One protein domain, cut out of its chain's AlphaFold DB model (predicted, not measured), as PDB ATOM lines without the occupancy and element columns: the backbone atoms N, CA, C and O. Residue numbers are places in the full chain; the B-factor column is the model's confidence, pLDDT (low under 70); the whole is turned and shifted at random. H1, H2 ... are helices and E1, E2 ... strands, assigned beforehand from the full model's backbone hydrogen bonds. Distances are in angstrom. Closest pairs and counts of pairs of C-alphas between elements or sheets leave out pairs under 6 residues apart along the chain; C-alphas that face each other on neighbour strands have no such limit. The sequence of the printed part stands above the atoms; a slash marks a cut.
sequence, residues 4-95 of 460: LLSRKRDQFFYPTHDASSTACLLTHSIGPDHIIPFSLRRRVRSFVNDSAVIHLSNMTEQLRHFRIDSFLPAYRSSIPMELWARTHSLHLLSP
ATOM      1  N   LEU A   4     144.535 139.370 117.892       72.81
ATOM      2  CA  LEU A   4     145.972 139.612 117.995       72.81
ATOM      3  C   LEU A   4     146.287 140.230 119.359       72.81
ATOM      4  O   LEU A   4     145.467 140.964 119.908       72.81
ATOM      5  N   LEU A   5     147.477 139.952 119.894       71.62
ATOM      6  CA  LEU A   5     147.883 140.391 121.231       71.62
ATOM      7  C   LEU A   5     149.279 141.014 121.190       71.62
ATOM      8  O   LEU A   5     150.189 140.519 120.524       71.62
ATOM      9  N   SER A   6     149.466 142.105 121.927       71.75
ATOM     10  CA  SER A   6     150.801 142.632 122.213       71.75
ATOM     11  C   SER A   6     151.172 142.223 123.627       71.75
ATOM     12  O   SER A   6     150.513 142.625 124.569       71.75
ATOM     13  N   ARG A   7     152.251 141.477 123.836       59.47
ATOM     14  CA  ARG A   7     152.680 141.040 125.174       59.47
ATOM     15  C   ARG A   7     152.975 142.206 126.127       59.47
ATOM     16  O   ARG A   7     153.033 142.020 127.335       59.47
ATOM     17  N   LYS A   8     153.193 143.407 125.582       59.78
ATOM     18  CA  LYS A   8     153.444 144.646 126.333       59.78
ATOM     19  C   LYS A   8     152.181 145.475 126.595       59.78
ATOM     20  O   LYS A   8     152.304 146.571 127.138       59.78
ATOM     21  N   ARG A   9     151.003 145.021 126.154       56.88
ATOM     22  CA  ARG A   9     149.726 145.728 126.308       56.88
ATOM     23  C   ARG A   9     148.624 144.705 126.571       56.88
ATOM     24  O   ARG A   9     148.447 143.803 125.766       56.88
ATOM     25  N   ASP A  10     147.826 144.883 127.616       57.41
ATOM     26  CA  ASP A  10     146.649 144.041 127.900       57.41
ATOM     27  C   ASP A  10     145.492 144.313 126.905       57.41
ATOM     28  O   ASP A  10     144.342 144.509 127.283       57.41
ATOM     29  N   GLN A  11     145.810 144.423 125.611       66.94
ATOM     30  CA  GLN A  11     144.943 144.905 124.543       66.94
ATOM     31  C   GLN A  11     144.839 143.877 123.422       66.94
ATOM     32  O   GLN A  11     145.847 143.399 122.890       66.94
ATOM     33  N   PHE A  12     143.601 143.614 123.019       74.81
ATOM     34  CA  PHE A  12     143.258 142.808 121.858       74.81
ATOM     35  C   PHE A  12     143.201 143.684 120.611       74.81
ATOM     36  O   PHE A  12     142.677 144.796 120.659       74.81
ATOM     37  N   PHE A  13     143.715 143.173 119.500       74.81
ATOM     38  CA  PHE A  13     143.596 143.795 118.187       74.81
ATOM     39  C   PHE A  13     142.900 142.842 117.216       74.81
ATOM     40  O   PHE A  13     143.118 141.633 117.267       74.81
ATOM     41  N   TYR A  14     142.088 143.376 116.305       75.12
ATOM     42  CA  TYR A  14     141.361 142.596 115.310       75.12
ATOM     43  C   TYR A  14     141.907 142.824 113.903       75.12
ATOM     44  O   TYR A  14     141.788 143.926 113.363       75.12
ATOM     45  N   PRO A  15     142.485 141.801 113.270       74.38
ATOM     46  CA  PRO A  15     142.958 141.899 111.903       74.38
ATOM     47  C   PRO A  15     141.812 141.748 110.902       74.38
ATOM     48  O   PRO A  15     141.144 140.715 110.874       74.38
ATOM     49  N   THR A  16     141.640 142.723 110.007       72.75
ATOM     50  CA  THR A  16     140.604 142.671 108.962       72.75
ATOM     51  C   THR A  16     141.134 142.984 107.565       72.75
ATOM     52  O   THR A  16     141.976 143.860 107.383       72.75
ATOM     53  N   HIS A  17     140.630 142.259 106.562       63.19
ATOM     54  CA  HIS A  17     140.888 142.533 105.143       63.19
ATOM     55  C   HIS A  17     139.888 143.541 104.548       63.19
ATOM     56  O   HIS A  17     140.151 144.139 103.508       63.19
ATOM     57  N   ASP A  18     138.738 143.720 105.199       59.78
ATOM     58  CA  ASP A  18     137.670 144.623 104.781       59.78
ATOM     59  C   ASP A  18     137.070 145.250 106.046       59.78
ATOM     60  O   ASP A  18     136.471 144.558 106.878       59.78
ATOM     61  N   ALA A  19     137.281 146.557 106.225       42.78
ATOM     62  CA  ALA A  19     136.892 147.303 107.427       42.78
ATOM     63  C   ALA A  19     135.379 147.242 107.730       42.78
ATOM     64  O   ALA A  19     134.962 147.635 108.812       42.78
ATOM     65  N   SER A  20     134.574 146.721 106.798       41.50
ATOM     66  CA  SER A  20     133.126 146.530 106.916       41.50
ATOM     67  C   SER A  20     132.682 145.237 107.628       41.50
ATOM     68  O   SER A  20     131.489 145.050 107.841       41.50
ATOM     69  N   SER A  21     133.600 144.332 107.998       46.75
ATOM     70  CA  SER A  21     133.263 143.015 108.578       46.75
ATOM     71  C   SER A  21     133.775 142.841 110.015       46.75
ATOM     72  O   SER A  21     134.719 142.104 110.295       46.75
ATOM     73  N   THR A  22     133.151 143.539 110.960       45.25
ATOM     74  CA  THR A  22     133.488 143.515 112.397       45.25
ATOM     75  C   THR A  22     132.693 142.467 113.184       45.25
ATOM     76  O   THR A  22     132.173 142.746 114.258       45.25
ATOM     77  N   ALA A  23     132.608 141.232 112.686       49.28
ATOM     78  CA  ALA A  23     132.029 140.126 113.450       49.28
ATOM     79  C   ALA A  23     133.135 139.347 114.183       49.28
ATOM     80  O   ALA A  23     133.468 138.227 113.809       49.28
ATOM     81  N   CYS A  24     133.750 139.956 115.204       55.53
ATOM     82  CA  CYS A  24     134.624 139.207 116.107       55.53
ATOM     83  C   CYS A  24     133.798 138.639 117.263       55.53
ATOM     84  O   CYS A  24     133.314 139.387 118.106       55.53
ATOM     85  N   LEU A  25     133.664 137.315 117.317       57.38
ATOM     86  CA  LEU A  25     132.940 136.633 118.393       57.38
ATOM     87  C   LEU A  25     133.696 136.634 119.731       57.38
ATOM     88  O   LEU A  25     133.062 136.508 120.771       57.38
ATOM     89  N   LEU A  26     135.028 136.780 119.713       54.66
ATOM     90  CA  LEU A  26     135.869 136.729 120.916       54.66
ATOM     91  C   LEU A  26     136.020 138.072 121.636       54.66
ATOM     92  O   LEU A  26     136.593 138.115 122.718       54.66
ATOM     93  N   THR A  27     135.578 139.183 121.050       56.19
ATOM     94  CA  THR A  27     135.855 140.508 121.620       56.19
ATOM     95  C   THR A  27     134.686 141.450 121.404       56.19
ATOM     96  O   THR A  27     134.494 142.008 120.323       56.19
ATOM     97  N   HIS A  28     133.928 141.657 122.474       52.34
ATOM     98  CA  HIS A  28     132.595 142.262 122.434       52.34
ATOM     99  C   HIS A  28     132.556 143.784 122.314       52.34
ATOM    100  O   HIS A  28     131.487 144.370 122.430       52.34
ATOM    101  N   SER A  29     133.688 144.458 122.109       50.16
ATOM    102  CA  SER A  29     133.769 145.922 121.976       50.16
ATOM    103  C   SER A  29     135.142 146.341 121.443       50.16
ATOM    104  O   SER A  29     135.872 147.095 122.085       50.16
ATOM    105  N   ILE A  30     135.556 145.816 120.286       57.06
ATOM    106  CA  ILE A  30     136.773 146.316 119.634       57.06
ATOM    107  C   ILE A  30     136.459 147.675 119.022       57.06
ATOM    108  O   ILE A  30     135.777 147.774 118.004       57.06
ATOM    109  N   GLY A  31     136.955 148.729 119.671       56.97
ATOM    110  CA  GLY A  31     136.936 150.073 119.110       56.97
ATOM    111  C   GLY A  31     137.757 150.148 117.812       56.97
ATOM    112  O   GLY A  31     138.658 149.331 117.604       56.97
ATOM    113  N   PRO A  32     137.494 151.133 116.939       63.97
ATOM    114  CA  PRO A  32     138.181 151.270 115.652       63.97
ATOM    115  C   PRO A  32     139.715 151.331 115.774       63.97
ATOM    116  O   PRO A  32     140.412 150.816 114.905       63.97
ATOM    117  N   ASP A  33     140.244 151.857 116.883       70.06
ATOM    118  CA  ASP A  33     141.691 151.946 117.157       70.06
ATOM    119  C   ASP A  33     142.371 150.589 117.405       70.06
ATOM    120  O   ASP A  33     143.597 150.477 117.401       70.06
ATOM    121  N   HIS A  34     141.573 149.546 117.618       73.88
ATOM    122  CA  HIS A  34     142.028 148.179 117.826       73.88
ATOM    123  C   HIS A  34     141.900 147.331 116.551       73.88
ATOM    124  O   HIS A  34     142.191 146.137 116.572       73.88
ATOM    125  N   ILE A  35     141.500 147.924 115.422       75.69
ATOM    126  CA  ILE A  35     141.405 147.241 114.131       75.69
ATOM    127  C   ILE A  35     142.735 147.369 113.377       75.69
ATOM    128  O   ILE A  35     143.234 148.464 113.132       75.69
ATOM    129  N   ILE A  36     143.294 146.234 112.955       77.94
ATOM    130  CA  ILE A  36     144.507 146.156 112.135       77.94
ATOM    131  C   ILE A  36     144.104 145.804 110.697       77.94
ATOM    132  O   ILE A  36     143.825 144.639 110.397       77.94
ATOM    133  N   PRO A  37     144.062 146.776 109.773       78.62
ATOM    134  CA  PRO A  37     143.777 146.477 108.381       78.62
ATOM    135  C   PRO A  37     144.952 145.722 107.746       78.62
ATOM    136  O   PRO A  37     146.115 146.081 107.933       78.62
ATOM    137  N   PHE A  38     144.659 144.704 106.940       80.00
ATOM    138  CA  PHE A  38     145.651 144.028 106.106       80.00
ATOM    139  C   PHE A  38     145.170 143.902 104.661       80.00
ATOM    140  O   PHE A  38     143.982 143.894 104.361       80.00
ATOM    141  N   SER A  39     146.114 143.780 103.739       80.81
ATOM    142  CA  SER A  39     145.868 143.672 102.306       80.81
ATOM    143  C   SER A  39     146.490 142.395 101.769       80.81
ATOM    144  O   SER A  39     147.649 142.073 102.055       80.81
ATOM    145  N   LEU A  40     145.730 141.667 100.952       79.12
ATOM    146  CA  LEU A  40     146.257 140.528 100.213       79.12
ATOM    147  C   LEU A  40     147.138 141.013  99.056       79.12
ATOM    148  O   LEU A  40     146.733 141.821  98.226       79.12
ATOM    149  N   ARG A  41     148.352 140.471  98.967       77.25
ATOM    150  CA  ARG A  41     149.332 140.747  97.903       77.25
ATOM    151  C   ARG A  41     148.977 140.069  96.582       77.25
ATOM    152  O   ARG A  41     149.566 140.371  95.548       77.25
ATOM    153  N   ARG A  42     148.057 139.101  96.610       70.69
ATOM    154  CA  ARG A  42     147.557 138.369  95.441       70.69
ATOM    155  C   ARG A  42     146.069 138.100  95.599       70.69
ATOM    156  O   ARG A  42     145.581 137.899  96.705       70.69
ATOM    157  N   ARG A  43     145.359 138.033  94.473       65.88
ATOM    158  CA  ARG A  43     143.934 137.694  94.453       65.88
ATOM    159  C   ARG A  43     143.749 136.237  94.886       65.88
ATOM    160  O   ARG A  43     144.176 135.326  94.177       65.88
ATOM    161  N   VAL A  44     143.109 136.019  96.030       59.84
ATOM    162  CA  VAL A  44     142.731 134.681  96.502       59.84
ATOM    163  C   VAL A  44     141.375 134.339  95.877       59.84
ATOM    164  O   VAL A  44     140.440 135.130  95.942       59.84
ATOM    165  N   ARG A  45     141.284 133.199  95.177       49.97
ATOM    166  CA  ARG A  45     140.043 132.755  94.502       49.97
ATOM    167  C   ARG A  45     139.038 132.086  95.456       49.97
ATOM    168  O   ARG A  45     137.919 131.807  95.040       49.97
ATOM    169  N   SER A  46     139.453 131.798  96.685       51.97
ATOM    170  CA  SER A  46     138.721 131.081  97.739       51.97
ATOM    171  C   SER A  46     138.700 131.890  99.047       51.97
ATOM    172  O   SER A  46     139.248 132.990  99.089       51.97
ATOM    173  N   PHE A  47     138.111 131.335 100.115       57.19
ATOM    174  CA  PHE A  47     138.149 131.893 101.475       57.19
ATOM    175  C   PHE A  47     139.589 132.224 101.924       57.19
ATOM    176  O   PHE A  47     140.531 131.472 101.638       57.19
ATOM    177  N   VAL A  48     139.755 133.344 102.634       61.06
ATOM    178  CA  VAL A  48     141.040 133.788 103.198       61.06
ATOM    179  C   VAL A  48     141.270 133.078 104.533       61.06
ATOM    180  O   VAL A  48     140.857 133.554 105.584       61.06
ATOM    181  N   ASN A  49     141.928 131.920 104.495       66.94
ATOM    182  CA  ASN A  49     142.318 131.195 105.708       66.94
ATOM    183  C   ASN A  49     143.602 131.757 106.339       66.94
ATOM    184  O   ASN A  49     144.306 132.563 105.728       66.94
ATOM    185  N   ASP A  50     143.940 131.293 107.545       69.50
ATOM    186  CA  ASP A  50     145.131 131.756 108.271       69.50
ATOM    187  C   ASP A  50     146.416 131.605 107.431       69.50
ATOM    188  O   ASP A  50     147.266 132.491 107.440       69.50
ATOM    189  N   SER A  51     146.528 130.557 106.601       72.75
ATOM    190  CA  SER A  51     147.650 130.389 105.662       72.75
ATOM    191  C   SER A  51     147.708 131.498 104.606       72.75
ATOM    192  O   SER A  51     148.794 131.975 104.273       72.75
ATOM    193  N   ALA A  52     146.568 131.909 104.051       73.62
ATOM    194  CA  ALA A  52     146.502 133.019 103.109       73.62
ATOM    195  C   ALA A  52     146.866 134.341 103.792       73.62
ATOM    196  O   ALA A  52     147.593 135.142 103.207       73.62
ATOM    197  N   VAL A  53     146.445 134.559 105.041       74.38
ATOM    198  CA  VAL A  53     146.844 135.772 105.762       74.38
ATOM    199  C   VAL A  53     148.345 135.777 106.041       74.38
ATOM    200  O   VAL A  53     149.015 136.777 105.811       74.38
ATOM    201  N   ILE A  54     148.905 134.650 106.455       77.50
ATOM    202  CA  ILE A  54     150.322 134.547 106.797       77.50
ATOM    203  C   ILE A  54     151.230 134.702 105.567       77.50
ATOM    204  O   ILE A  54     152.229 135.421 105.618       77.50
ATOM    205  N   HIS A  55     150.892 134.051 104.451       79.25
ATOM    206  CA  HIS A  55     151.791 133.956 103.293       79.25
ATOM    207  C   HIS A  55     151.438 134.887 102.133       79.25
ATOM    208  O   HIS A  55     152.301 135.196 101.311       79.25
ATOM    209  N   LEU A  56     150.179 135.315 102.023       82.00
ATOM    210  CA  LEU A  56     149.678 136.068 100.871       82.00
ATOM    211  C   LEU A  56     149.249 137.488 101.235       82.00
ATOM    212  O   LEU A  56     148.633 138.148 100.402       82.00
ATOM    213  N   SER A  57     149.582 137.985 102.428       83.31
ATOM    214  CA  SER A  57     149.215 139.333 102.865       83.31
ATOM    215  C   SER A  57     150.392 140.148 103.410       83.31
ATOM    216  O   SER A  57     151.500 139.641 103.584       83.31
ATOM    217  N   ASN A  58     150.155 141.435 103.670       87.25
ATOM    218  CA  ASN A  58     151.068 142.306 104.414       87.25
ATOM    219  C   ASN A  58     150.951 142.164 105.950       87.25
ATOM    220  O   ASN A  58     151.495 142.999 106.666       87.25
ATOM    221  N   MET A  59     150.291 141.123 106.480       86.75
ATOM    222  CA  MET A  59     150.068 140.948 107.925       86.75
ATOM    223  C   MET A  59     151.359 141.066 108.740       86.75
ATOM    224  O   MET A  59     151.405 141.793 109.719       86.75
ATOM    225  N   THR A  60     152.448 140.431 108.305       88.75
ATOM    226  CA  THR A  60     153.745 140.514 109.003       88.75
ATOM    227  C   THR A  60     154.262 141.956 109.137       88.75
ATOM    228  O   THR A  60     154.885 142.304 110.138       88.75
ATOM    229  N   GLU A  61     154.015 142.816 108.144       89.50
ATOM    230  CA  GLU A  61     154.383 144.239 108.198       89.50
ATOM    231  C   GLU A  61     153.466 145.005 109.149       89.50
ATOM    232  O   GLU A  61     153.956 145.811 109.939       89.50
ATOM    233  N   GLN A  62     152.167 144.694 109.134       88.06
ATOM    234  CA  GLN A  62     151.189 145.278 110.049       88.06
ATOM    235  C   GLN A  62     151.507 144.937 111.507       88.06
ATOM    236  O   GLN A  62     151.564 145.831 112.345       88.06
ATOM    237  N   LEU A  63     151.831 143.677 111.811       88.19
ATOM    238  CA  LEU A  63     152.220 143.264 113.163       88.19
ATOM    239  C   LEU A  63     153.423 144.072 113.677       88.19
ATOM    240  O   LEU A  63     153.410 144.547 114.809       88.19
ATOM    241  N   ARG A  64     154.429 144.329 112.829       88.50
ATOM    242  CA  ARG A  64     155.569 145.189 113.194       88.50
ATOM    243  C   ARG A  64     155.164 146.646 113.390       88.50
ATOM    244  O   ARG A  64     155.600 147.261 114.359       88.50
ATOM    245  N   HIS A  65     154.348 147.187 112.486       88.38
ATOM    246  CA  HIS A  65     153.875 148.572 112.545       88.38
ATOM    247  C   HIS A  65     153.106 148.848 113.843       88.38
ATOM    248  O   HIS A  65     153.432 149.786 114.570       88.38
ATOM    249  N   PHE A  66     152.166 147.965 114.184       85.81
ATOM    250  CA  PHE A  66     151.343 148.046 115.391       85.81
ATOM    251  C   PHE A  66     152.035 147.507 116.656       85.81
ATOM    252  O   PHE A  66     151.464 147.579 117.744       85.81
ATOM    253  N   ARG A  67     153.280 147.016 116.551       87.00
ATOM    254  CA  ARG A  67     154.065 146.434 117.662       87.00
ATOM    255  C   ARG A  67     153.343 145.266 118.354       87.00
ATOM    256  O   ARG A  67     153.345 145.143 119.581       87.00
ATOM    257  N   ILE A  68     152.733 144.413 117.542       87.50
ATOM    258  CA  ILE A  68     152.122 143.148 117.937       87.50
ATOM    259  C   ILE A  68     153.180 142.054 117.842       87.50
ATOM    260  O   ILE A  68     153.823 141.886 116.805       87.50
ATOM    261  N   ASP A  69     153.355 141.311 118.926       87.56
ATOM    262  CA  ASP A  69     154.331 140.226 119.029       87.56
ATOM    263  C   ASP A  69     153.675 138.860 119.254       87.56
ATOM    264  O   ASP A  69     154.380 137.856 119.285       87.56
ATOM    265  N   SER A  70     152.348 138.802 119.393       87.12
ATOM    266  CA  SER A  70     151.614 137.572 119.665       87.12
ATOM    267  C   SER A  70     150.423 137.410 118.717       87.12
ATOM    268  O   SER A  70     149.701 138.360 118.411       87.12
ATOM    269  N   PHE A  71     150.219 136.186 118.233       85.12
ATOM    270  CA  PHE A  71     149.210 135.852 117.230       85.12
ATOM    271  C   PHE A  71     148.294 134.740 117.748       85.12
ATOM    272  O   PHE A  71     148.791 133.677 118.122       85.12
ATOM    273  N   LEU A  72     146.977 134.966 117.746       83.81
ATOM    274  CA  LEU A  72     145.969 133.959 118.081       83.81
ATOM    275  C   LEU A  72     145.296 133.478 116.778       83.81
ATOM    276  O   LEU A  72     144.598 134.262 116.128       83.81
ATOM    277  N   PRO A  73     145.492 132.219 116.351       78.62
ATOM    278  CA  PRO A  73     144.800 131.697 115.176       78.62
ATOM    279  C   PRO A  73     143.293 131.593 115.421       78.62
ATOM    280  O   PRO A  73     142.865 131.367 116.549       78.62
ATOM    281  N   ALA A  74     142.494 131.708 114.355       70.19
ATOM    282  CA  ALA A  74     141.031 131.636 114.471       70.19
ATOM    283  C   ALA A  74     140.522 130.245 114.833       70.19
ATOM    284  O   ALA A  74     139.482 130.113 115.449       70.19
ATOM    285  N   TYR A  75     141.210 129.196 114.390       72.81
ATOM    286  CA  TYR A  75     140.694 127.839 114.546       72.81
ATOM    287  C   TYR A  75     141.721 126.917 115.180       72.81
ATOM    288  O   TYR A  75     141.467 126.329 116.227       72.81
ATOM    289  N   ARG A  76     142.902 126.792 114.564       82.50
ATOM    290  CA  ARG A  76     143.934 125.851 115.006       82.50
ATOM    291  C   ARG A  76     145.339 126.288 114.610       82.50
ATOM    292  O   ARG A  76     145.513 127.105 113.708       82.50
ATOM    293  N   SER A  77     146.340 125.667 115.228       86.62
ATOM    294  CA  SER A  77     147.733 125.816 114.810       86.62
ATOM    295  C   SER A  77     148.039 124.923 113.600       86.62
ATOM    296  O   SER A  77     147.432 123.868 113.394       86.62
ATOM    297  N   SER A  78     149.028 125.317 112.798       87.12
ATOM    298  CA  SER A  78     149.575 124.504 111.708       87.12
ATOM    299  C   SER A  78     151.100 124.604 111.665       87.12
ATOM    300  O   SER A  78     151.676 125.588 112.123       87.12
ATOM    301  N   ILE A  79     151.775 123.604 111.083       88.75
ATOM    302  CA  ILE A  79     153.247 123.624 110.968       88.75
ATOM    303  C   ILE A  79     153.738 124.869 110.201       88.75
ATOM    304  O   ILE A  79     154.652 125.526 110.697       88.75
ATOM    305  N   PRO A  80     153.150 125.257 109.046       88.69
ATOM    306  CA  PRO A  80     153.559 126.481 108.354       88.69
ATOM    307  C   PRO A  80     153.407 127.739 109.216       88.69
ATOM    308  O   PRO A  80     154.282 128.603 109.205       88.69
ATOM    309  N   MET A  81     152.336 127.814 110.011       87.75
ATOM    310  CA  MET A  81     152.078 128.931 110.920       87.75
ATOM    311  C   MET A  81     153.096 129.001 112.061       87.75
ATOM    312  O   MET A  81     153.608 130.077 112.353       87.75
ATOM    313  N   GLU A  82     153.447 127.866 112.668       91.50
ATOM    314  CA  GLU A  82     154.490 127.810 113.699       91.50
ATOM    315  C   GLU A  82     155.860 128.234 113.156       91.50
ATOM    316  O   GLU A  82     156.594 128.962 113.823       91.50
ATOM    317  N   LEU A  83     156.205 127.807 111.937       91.00
ATOM    318  CA  LEU A  83     157.449 128.204 111.273       91.00
ATOM    319  C   LEU A  83     157.472 129.701 110.955       91.00
ATOM    320  O   LEU A  83     158.481 130.363 111.200       91.00
ATOM    321  N   TRP A  84     156.365 130.245 110.445       90.44
ATOM    322  CA  TRP A  84     156.216 131.679 110.208       90.44
ATOM    323  C   TRP A  84     156.365 132.483 111.502       90.44
ATOM    324  O   TRP A  84     157.176 133.409 111.551       90.44
ATOM    325  N   ALA A  85     155.661 132.086 112.566       90.56
ATOM    326  CA  ALA A  85     155.730 132.761 113.856       90.56
ATOM    327  C   ALA A  85     157.171 132.789 114.388       90.56
ATOM    328  O   ALA A  85     157.688 133.855 114.715       90.56
ATOM    329  N   ARG A  86     157.880 131.651 114.352       92.19
ATOM    330  CA  ARG A  86     159.302 131.573 114.735       92.19
ATOM    331  C   ARG A  86     160.194 132.476 113.882       92.19
ATOM    332  O   ARG A  86     161.010 133.210 114.428       92.19
ATOM    333  N   THR A  87     160.017 132.458 112.561       93.06
ATOM    334  CA  THR A  87     160.815 133.261 111.612       93.06
ATOM    335  C   THR A  87     160.675 134.762 111.868       93.06
ATOM    336  O   THR A  87     161.614 135.527 111.649       93.06
ATOM    337  N   HIS A  88     159.515 135.199 112.355       90.50
ATOM    338  CA  HIS A  88     159.234 136.604 112.638       90.50
ATOM    339  C   HIS A  88     159.259 136.962 114.125       90.50
ATOM    340  O   HIS A  88     158.872 138.075 114.468       90.50
ATOM    341  N   SER A  89     159.763 136.070 114.988       90.25
ATOM    342  CA  SER A  89     159.821 136.277 116.446       90.25
ATOM    343  C   SER A  89     158.456 136.603 117.070       90.25
ATOM    344  O   SER A  89     158.357 137.434 117.966       90.25
ATOM    345  N   LEU A  90     157.403 135.949 116.575       89.44
ATOM    346  CA  LEU A  90     156.043 136.040 117.093       89.44
ATOM    347  C   LEU A  90     155.756 134.879 118.051       89.44
ATOM    348  O   LEU A  90     156.120 133.727 117.795       89.44
ATOM    349  N   HIS A  91     155.034 135.170 119.125       88.25
ATOM    350  CA  HIS A  91     154.459 134.186 120.026       88.25
ATOM    351  C   HIS A  91     153.132 133.682 119.455       88.25
ATOM    352  O   HIS A  91     152.140 134.408 119.409       88.25
ATOM    353  N   LEU A  92     153.096 132.427 119.011       88.62
ATOM    354  CA  LEU A  92     151.844 131.801 118.602       88.62
ATOM    355  C   LEU A  92     151.072 131.348 119.844       88.62
ATOM    356  O   LEU A  92     151.508 130.440 120.552       88.62
ATOM    357  N   LEU A  93     149.928 131.972 120.094       88.00
ATOM    358  CA  LEU A  93     149.049 131.675 121.219       88.00
ATOM    359  C   LEU A  93     148.081 130.565 120.809       88.00
ATOM    360  O   LEU A  93     146.931 130.792 120.454       88.00
ATOM    361  N   SER A  94     148.588 129.340 120.765       88.00
ATOM    362  CA  SER A  94     147.806 128.151 120.442       88.00
ATOM    363  C   SER A  94     148.559 126.912 120.923       88.00
ATOM    364  O   SER A  94     149.795 126.915 120.908       88.00
ATOM    365  N   PRO A  95     147.866 125.823 121.297       91.88
ATOM    366  CA  PRO A  95     148.525 124.539 121.461       91.88
ATOM    367  C   PRO A  95     149.266 124.158 120.172       91.88
ATOM    368  O   PRO A  95     148.781 124.406 119.066       91.88
TER     369      PRO A  95
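This is residues 4 to 95 of the 460 residues of the protein "ATP-grasp domain-containing protein" of Deltaproteobacteria bacterium RIFOXYA12_FULL_58_15 (UniProt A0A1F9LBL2). A small, twisted sheet of four strands, with the long E2 as its backbone, has the helix H2 over one face; H1 and H3 meet steeply off the sheet, and residues 17 to 34 make a wide loop on the far side of E2 from H2. The printed part has 92 residues, with E1, E2, E3, H1, H2, E4 and H3 along it. The sheet is mixed, in the order E3, E2, E1, E4; the class is mixed helices and strands, with 40 residues in named elements, under half. The whole is compact and rounded, with a radius of gyration of the C-alphas of 12.6 A and spans of 30 by 29 by 24 A.

E1, residues 4 to 6, begins at C-alpha 4 (145.972, 139.612, 117.995). E2, residues 9 to 16, is 19.8 A long, and E3 is residues 35 to 37. H1, residues 50 to 56, and H2, residues 59 to 65, are 9.7 A each. E4 is residues 70 to 72. H3, residues 79 to 87, is 12.3 A long and ends at C-alpha 87 (160.815, 133.261, 111.612).

E1 and E2 form an antiparallel hairpin, with N 4 and O 13 2.7 A apart. E3 is parallel to E2, N 36 to O 14 2.8 A; E4 is antiparallel to E1, N 70 to O 5 3.0 A. E3, H1, H2 and E4 form a split strand-helix-strand unit, two strands running the same way with E2 and E1 between them; its crossover is right-handed. H2 is on the sheet, over E2, at a height of 8.9 A. H1 touches H3 at a steep tilt of 59 degrees, closest at C-alphas 51 and 81, 7.0 A. In H1, H2 and H3 every O i to N i+4 pair is within hydrogen-bond range.

The farthest C-alphas, of Lys 8 and Arg 45, are 36.5 A apart. The printed part has no cut. The links E2 to E3 and E3 to H1 are long. pLDDT is under 70 at residues 7 to 11, 17 to 32 and 43 to 50.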